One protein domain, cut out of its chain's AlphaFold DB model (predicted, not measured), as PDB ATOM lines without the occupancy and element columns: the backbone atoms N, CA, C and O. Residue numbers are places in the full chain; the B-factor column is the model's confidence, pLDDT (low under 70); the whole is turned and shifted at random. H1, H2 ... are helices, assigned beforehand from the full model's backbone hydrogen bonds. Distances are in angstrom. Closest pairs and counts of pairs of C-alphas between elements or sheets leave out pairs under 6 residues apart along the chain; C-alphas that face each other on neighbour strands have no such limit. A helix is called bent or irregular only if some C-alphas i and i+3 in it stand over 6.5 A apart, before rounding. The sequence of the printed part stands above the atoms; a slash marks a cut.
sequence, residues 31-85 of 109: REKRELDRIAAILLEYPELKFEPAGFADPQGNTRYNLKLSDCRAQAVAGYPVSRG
ATOM      1  N   ARG A  31     228.297 256.688 312.297       79.50
ATOM      2  CA  ARG A  31     228.300 255.774 311.150       79.50
ATOM      3  C   ARG A  31     229.035 256.387 309.957       79.50
ATOM      4  O   ARG A  31     229.971 255.778 309.455       79.50
ATOM      5  N   GLU A  32     228.679 257.614 309.594       82.56
ATOM      6  CA  GLU A  32     229.312 258.356 308.501       82.56
ATOM      7  C   GLU A  32     230.783 258.673 308.794       82.56
ATOM      8  O   GLU A  32     231.629 258.574 307.914       82.56
ATOM      9  N   LYS A  33     231.131 258.958 310.054       80.50
ATOM     10  CA  LYS A  33     232.524 259.151 310.480       80.50
ATOM     11  C   LYS A  33     233.401 257.939 310.175       80.50
ATOM     12  O   LYS A  33     234.531 258.125 309.743       80.50
ATOM     13  N   ARG A  34     232.896 256.713 310.371       82.62
ATOM     14  CA  ARG A  34     233.646 255.487 310.037       82.62
ATOM     15  C   ARG A  34     233.881 255.356 308.535       82.62
ATOM     16  O   ARG A  34     234.951 254.911 308.137       82.62
ATOM     17  N   GLU A  35     232.913 255.753 307.716       81.44
ATOM     18  CA  GLU A  35     233.069 255.764 306.258       81.44
ATOM     19  C   GLU A  35     234.087 256.809 305.810       81.44
ATOM     20  O   GLU A  35     235.007 256.501 305.055       81.44
ATOM     21  N   LEU A  36     233.989 258.023 306.351       79.94
ATOM     22  CA  LEU A  36     234.948 259.087 306.078       79.94
ATOM     23  C   LEU A  36     236.359 258.737 306.564       79.94
ATOM     24  O   LEU A  36     237.322 259.111 305.904       79.94
ATOM     25  N   ASP A  37     236.500 257.989 307.665       81.81
ATOM     26  CA  ASP A  37     237.794 257.467 308.122       81.81
ATOM     27  C   ASP A  37     238.394 256.488 307.088       81.81
ATOM     28  O   ASP A  37     239.597 256.541 306.826       81.81
ATOM     29  N   ARG A  38     237.575 255.639 306.440       80.69
ATOM     30  CA  ARG A  38     238.035 254.761 305.342       80.69
ATOM     31  C   ARG A  38     238.482 255.562 304.123       80.69
ATOM     32  O   ARG A  38     239.527 255.265 303.551       80.69
ATOM     33  N   ILE A  39     237.726 256.594 303.753       79.12
ATOM     34  CA  ILE A  39     238.081 257.482 302.637       79.12
ATOM     35  C   ILE A  39     239.367 258.246 302.954       79.12
ATOM     36  O   ILE A  39     240.248 258.326 302.107       79.12
ATOM     37  N   ALA A  40     239.521 258.756 304.177       78.25
ATOM     38  CA  ALA A  40     240.741 259.429 304.607       78.25
ATOM     39  C   ALA A  40     241.963 258.499 304.522       78.25
ATOM     40  O   ALA A  40     243.012 258.933 304.056       78.25
ATOM     41  N   ALA A  41     241.823 257.221 304.892       80.88
ATOM     42  CA  ALA A  41     242.886 256.229 304.729       80.88
ATOM     43  C   ALA A  41     243.261 256.013 303.250       80.88
ATOM     44  O   ALA A  41     244.442 256.019 302.916       80.88
ATOM     45  N   ILE A  42     242.273 255.920 302.352       78.25
ATOM     46  CA  ILE A  42     242.506 255.816 300.901       78.25
ATOM     47  C   ILE A  42     243.200 257.076 300.365       78.25
ATOM     48  O   ILE A  42     244.138 256.985 299.582       78.25
ATOM     49  N   LEU A  43     242.780 258.266 300.805       76.06
ATOM     50  CA  LEU A  43     243.391 259.537 300.401       76.06
ATOM     51  C   LEU A  43     244.826 259.707 300.924       76.06
ATOM     52  O   LEU A  43     245.586 260.492 300.351       76.06
ATOM     53  N   LEU A  44     245.184 259.026 302.016       76.00
ATOM     54  CA  LEU A  44     246.557 258.946 302.522       76.00
ATOM     55  C   LEU A  44     247.397 257.953 301.714       76.00
ATOM     56  O   LEU A  44     248.557 258.239 301.431       76.00
ATOM     57  N   GLU A  45     246.810 256.819 301.333       79.25
ATOM     58  CA  GLU A  45     247.470 255.775 300.543       79.25
ATOM     59  C   GLU A  45     247.718 256.211 299.090       79.25
ATOM     60  O   GLU A  45     248.767 255.904 298.530       79.25
ATOM     61  N   TYR A  46     246.804 256.998 298.511       76.56
ATOM     62  CA  TYR A  46     246.881 257.486 297.133       76.56
ATOM     63  C   TYR A  46     246.981 259.018 297.090       76.56
ATOM     64  O   TYR A  46     245.963 259.727 297.056       76.56
ATOM     65  N   PRO A  47     248.205 259.579 297.101       71.38
ATOM     66  CA  PRO A  47     248.404 261.017 297.135       71.38
ATOM     67  C   PRO A  47     247.889 261.746 295.888       71.38
ATOM     68  O   PRO A  47     247.488 262.903 296.011       71.38
ATOM     69  N   GLU A  48     247.846 261.070 294.735       73.50
ATOM     70  CA  GLU A  48     247.357 261.608 293.457       73.50
ATOM     71  C   GLU A  48     245.844 261.868 293.395       73.50
ATOM     72  O   GLU A  48     245.388 262.624 292.534       73.50
ATOM     73  N   LEU A  49     245.054 261.274 294.296       72.12
ATOM     74  CA  LEU A  49     243.605 261.448 294.294       72.12
ATOM     75  C   LEU A  49     243.223 262.829 294.833       72.12
ATOM     76  O   LEU A  49     243.608 263.223 295.940       72.12
ATOM     77  N   LYS A  50     242.406 263.541 294.051       69.75
ATOM     78  CA  LYS A  50     241.725 264.770 294.467       69.75
ATOM     79  C   LYS A  50     240.329 264.435 294.973       69.75
ATOM     80  O   LYS A  50     239.646 263.587 294.403       69.75
ATOM     81  N   PHE A  51     239.917 265.104 296.041       71.56
ATOM     82  CA  PHE A  51     238.606 264.924 296.646       71.56
ATOM     83  C   PHE A  51     237.846 266.246 296.610       71.56
ATOM     84  O   PHE A  51     238.340 267.264 297.093       71.56
ATOM     85  N   GLU A  52     236.633 266.212 296.066       71.06
ATOM     86  CA  GLU A  52     235.737 267.361 296.020       71.06
ATOM     87  C   GLU A  52     234.440 267.029 296.778       71.06
ATOM     88  O   GLU A  52     233.656 266.183 296.338       71.06
ATOM     89  N   PRO A  53     234.209 267.640 297.952       67.94
ATOM     90  CA  PRO A  53     232.975 267.456 298.697       67.94
ATOM     91  C   PRO A  53     231.867 268.337 298.111       67.94
ATOM     92  O   PRO A  53     231.858 269.551 298.309       67.94
ATOM     93  N   ALA A  54     230.886 267.716 297.456       66.38
ATOM     94  CA  ALA A  54     229.653 268.380 297.045       66.38
ATOM     95  C   ALA A  54     228.558 268.188 298.110       66.38
ATOM     96  O   ALA A  54     228.226 267.063 298.484       66.38
ATOM     97  N   GLY A  55     227.999 269.292 298.612       66.44
ATOM     98  CA  GLY A  55     226.877 269.287 299.550       66.44
ATOM     99  C   GLY A  55     225.593 269.737 298.864       66.44
ATOM    100  O   GLY A  55     225.487 270.893 298.464       66.44
ATOM    101  N   PHE A  56     224.606 268.849 298.763       66.25
ATOM    102  CA  PHE A  56     223.265 269.196 298.292       66.25
ATOM    103  C   PHE A  56     222.303 269.268 299.488       66.25
ATOM    104  O   PHE A  56     222.346 268.424 300.386       66.25
ATOM    105  N   ALA A  57     221.449 270.288 299.514       65.94
ATOM    106  CA  ALA A  57     220.323 270.389 300.439       65.94
ATOM    107  C   ALA A  57     219.028 270.306 299.637       65.94
ATOM    108  O   ALA A  57     218.992 270.713 298.473       65.94
ATOM    109  N   ASP A  58     217.974 269.786 300.265       61.44
ATOM    110  CA  ASP A  58     216.670 269.683 299.627       61.44
ATOM    111  C   ASP A  58     216.170 271.063 299.165       61.44
ATOM    112  O   ASP A  58     216.387 272.073 299.843       61.44
ATOM    113  N   PRO A  59     215.483 271.141 298.015       57.78
ATOM    114  CA  PRO A  59     214.961 272.401 297.490       57.78
ATOM    115  C   PRO A  59     213.759 272.930 298.287       57.78
ATOM    116  O   PRO A  59     213.347 274.070 298.086       57.78
ATOM    117  N   GLN A  60     213.182 272.132 299.193       61.81
ATOM    118  CA  GLN A  60     212.100 272.589 300.059       61.81
ATOM    119  C   GLN A  60     212.624 273.573 301.117       61.81
ATOM    120  O   GLN A  60     213.494 273.246 301.921       61.81
ATOM    121  N   GLY A  61     212.057 274.783 301.135       65.25
ATOM    122  CA  GLY A  61     212.332 275.800 302.149       65.25
ATOM    123  C   GLY A  61     213.021 277.054 301.608       65.25
ATOM    124  O   GLY A  61     212.947 277.380 300.427       65.25
ATOM    125  N   ASN A  62     213.648 277.814 302.506       76.25
ATOM    126  CA  ASN A  62     214.282 279.087 302.175       76.25
ATOM    127  C   ASN A  62     215.630 278.856 301.473       76.25
ATOM    128  O   ASN A  62     216.571 278.351 302.084       76.25
ATOM    129  N   THR A  63     215.768 279.301 300.223       75.50
ATOM    130  CA  THR A  63     216.985 279.126 299.412       75.50
ATOM    131  C   THR A  63     218.253 279.607 300.116       75.50
ATOM    132  O   THR A  63     219.268 278.917 300.104       75.50
ATOM    133  N   ARG A  64     218.204 280.759 300.801       75.06
ATOM    134  CA  ARG A  64     219.369 281.295 301.529       75.06
ATOM    135  C   ARG A  64     219.770 280.403 302.705       75.06
ATOM    136  O   ARG A  64     220.949 280.312 303.040       75.06
ATOM    137  N   TYR A  65     218.788 279.765 303.335       75.69
ATOM    138  CA  TYR A  65     219.013 278.828 304.426       75.69
ATOM    139  C   TYR A  65     219.638 277.530 303.919       75.69
ATOM    140  O   TYR A  65     220.654 277.094 304.453       75.69
ATOM    141  N   ASN A  66     219.083 276.980 302.838       77.00
ATOM    142  CA  ASN A  66     219.546 275.731 302.241       77.00
ATOM    143  C   ASN A  66     220.954 275.882 301.654       77.00
ATOM    144  O   ASN A  66     221.783 275.007 301.868       77.00
ATOM    145  N   LEU A  67     221.274 277.027 301.036       78.31
ATOM    146  CA  LEU A  67     222.639 277.350 300.600       78.31
ATOM    147  C   LEU A  67     223.622 277.356 301.776       78.31
ATOM    148  O   LEU A  67     224.629 276.656 301.743       78.31
ATOM    149  N   LYS A  68     223.295 278.072 302.862       79.25
ATOM    150  CA  LYS A  68     224.155 278.109 304.052       79.25
ATOM    151  C   LYS A  68     224.314 276.721 304.682       79.25
ATOM    152  O   LYS A  68     225.402 276.386 305.145       79.25
ATOM    153  N   LEU A  69     223.249 275.922 304.726       78.56
ATOM    154  CA  LEU A  69     223.276 274.570 305.283       78.56
ATOM    155  C   LEU A  69     224.134 273.626 304.428       78.56
ATOM    156  O   LEU A  69     224.960 272.902 304.985       78.56
ATOM    157  N   SER A  70     223.995 273.681 303.101       74.62
ATOM    158  CA  SER A  70     224.855 272.966 302.151       74.62
ATOM    159  C   SER A  70     226.321 273.340 302.332       74.62
ATOM    160  O   SER A  70     227.160 272.448 302.461       74.62
ATOM    161  N   ASP A  71     226.623 274.637 302.450       76.50
ATOM    162  CA  ASP A  71     227.986 275.120 302.688       76.50
ATOM    163  C   ASP A  71     228.549 274.579 304.009       76.50
ATOM    164  O   ASP A  71     229.688 274.117 304.058       76.50
ATOM    165  N   CYS A  72     227.755 274.589 305.087       78.12
ATOM    166  CA  CYS A  72     228.175 274.050 306.384       78.12
ATOM    167  C   CYS A  72     228.436 272.537 306.327       78.12
ATOM    168  O   CYS A  72     229.392 272.051 306.933       78.12
ATOM    169  N   ARG A  73     227.604 271.786 305.596       78.50
ATOM    170  CA  ARG A  73     227.763 270.336 305.407       78.50
ATOM    171  C   ARG A  73     229.013 270.019 304.595       78.50
ATOM    172  O   ARG A  73     229.818 269.195 305.025       78.50
ATOM    173  N   ALA A  74     229.222 270.727 303.485       76.50
ATOM    174  CA  ALA A  74     230.428 270.595 302.678       76.50
ATOM    175  C   ALA A  74     231.684 270.922 303.503       76.50
ATOM    176  O   ALA A  74     232.663 270.184 303.437       76.50
ATOM    177  N   GLN A  75     231.637 271.953 304.359       76.31
ATOM    178  CA  GLN A  75     232.728 272.286 305.285       76.31
ATOM    179  C   GLN A  75     233.035 271.178 306.283       76.31
ATOM    180  O   GLN A  75     234.202 270.838 306.477       76.31
ATOM    181  N   ALA A  76     232.002 270.614 306.909       77.69
ATOM    182  CA  ALA A  76     232.172 269.538 307.873       77.69
ATOM    183  C   ALA A  76     232.826 268.310 307.224       77.69
ATOM    184  O   ALA A  76     233.748 267.739 307.801       77.69
ATOM    185  N   VAL A  77     232.394 267.939 306.012       77.38
ATOM    186  CA  VAL A  77     232.948 266.795 305.271       77.38
ATOM    187  C   VAL A  77     234.357 267.092 304.766       77.38
ATOM    188  O   VAL A  77     235.236 266.259 304.943       77.38
ATOM    189  N   ALA A  78     234.609 268.279 304.209       72.56
ATOM    190  CA  ALA A  78     235.930 268.686 303.720       72.56
ATOM    191  C   ALA A  78     236.977 268.740 304.840       72.56
ATOM    192  O   ALA A  78     238.120 268.321 304.661       72.56
ATOM    193  N   GLY A  79     236.595 269.267 306.007       70.50
ATOM    194  CA  GLY A  79     237.484 269.395 307.160       70.50
ATOM    195  C   GLY A  79     237.769 268.066 307.861       70.50
ATOM    196  O   GLY A  79     238.762 267.951 308.581       70.50
ATOM    197  N   TYR A  80     236.935 267.047 307.646       74.75
ATOM    198  CA  TYR A  80     237.049 265.784 308.366       74.75
ATOM    199  C   TYR A  80     238.317 264.985 307.984       74.75
ATOM    200  O   TYR A  80     239.084 264.663 308.896       74.75
ATOM    201  N   PRO A  81     238.649 264.754 306.694       67.44
ATOM    202  CA  PRO A  81     239.924 264.150 306.292       67.44
ATOM    203  C   PRO A  81     241.147 264.960 306.741       67.44
ATOM    204  O   PRO A  81     242.147 264.372 307.154       67.44
ATOM    205  N   VAL A  82     241.054 266.298 306.730       65.88
ATOM    206  CA  VAL A  82     242.149 267.191 307.155       65.88
ATOM    207  C   VAL A  82     242.493 266.991 308.624       65.88
ATOM    208  O   VAL A  82     243.665 266.877 308.978       65.88
ATOM    209  N   SER A  83     241.478 266.838 309.475       62.19
ATOM    210  CA  SER A  83     241.677 266.553 310.900       62.19
ATOM    211  C   SER A  83     242.301 265.176 311.184       62.19
ATOM    212  O   SER A  83     242.848 264.964 312.263       62.19
ATOM    213  N   ARG A  84     242.239 264.241 310.224       64.12
ATOM    214  CA  ARG A  84     242.757 262.866 310.333       64.12
ATOM    215  C   ARG A  84     244.124 262.664 309.664       64.12
ATOM    216  O   ARG A  84     244.643 261.554 309.710       64.12
ATOM    217  N   GLY A  85     244.705 263.712 309.072       55.44
ATOM    218  CA  GLY A  85     246.038 263.681 308.454       55.44
ATOM    219  C   GLY A  85     246.062 263.839 306.929       55.44
ATOM    220  O   GLY A  85     247.145 263.888 306.352       55.44
TER     221      GLY A  85
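What this domain is: This is residues 31 to 85 of the 109 residues of the protein "OmpA family protein" of Bacteroidetes bacterium (UniProt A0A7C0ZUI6). The longest helix, H2, lies along the length of the domain, and near its last residues it meets the middle part of a shorter helix, H1, in a slanted T. From the end of H1 a long link with no named element, residues 46 to 62, swings out and then runs back along H2 to where H2 begins. Residues 45 to 50, the last of H1 and the start of this link, stick out from the rest. The printed part has 55 residues with two named helices, H1 then H2, and no named strand; its class is all helix. It is loose, with a radius of gyration of the C-alphas of 13.3 A, and elongated, spanning 40 by 24 by 16 A.

How they stand to each other: H2, residues 63 to 83, touches H1, residues 31 to 45, with 5 pairs of C-alphas within 8 A. The closest C-alphas are those of Ala 40 and Pro 81, 5.1 A apart. H1 touches H2 with residues 36 to 40 alone, and H2 touches H1 with residues 80 to 81 alone. Their lines stand at a steep tilt of 54 degrees, and they run the same way. Their centres are 17.3 A apart. In H1 every O i to N i+4 pair is within hydrogen-bond range; in H2 it is 15 of 17.

Where its parts are: H2 measures 30.0 A from C-alpha 63 at (216.985, 279.126, 299.412) to C-alpha 83 at (241.677, 266.553, 310.900). It is irregular, but only just: C-alphas 78 and 81 are 6.6 A apart. H1 measures 21.9 A and begins with C-alpha 31 at (228.300, 255.774, 311.150).

The domain as a whole: The two C-alphas farthest apart, those of Glu 45 and Asn 62, are 40.6 A from each other. The printed part has no cut. The link from H1 to H2 is long, with 17 residues. The mean pLDDT of the printed part is 73.6; residue 50, residues 53 to 61 and residues 81 to 85 are under 70.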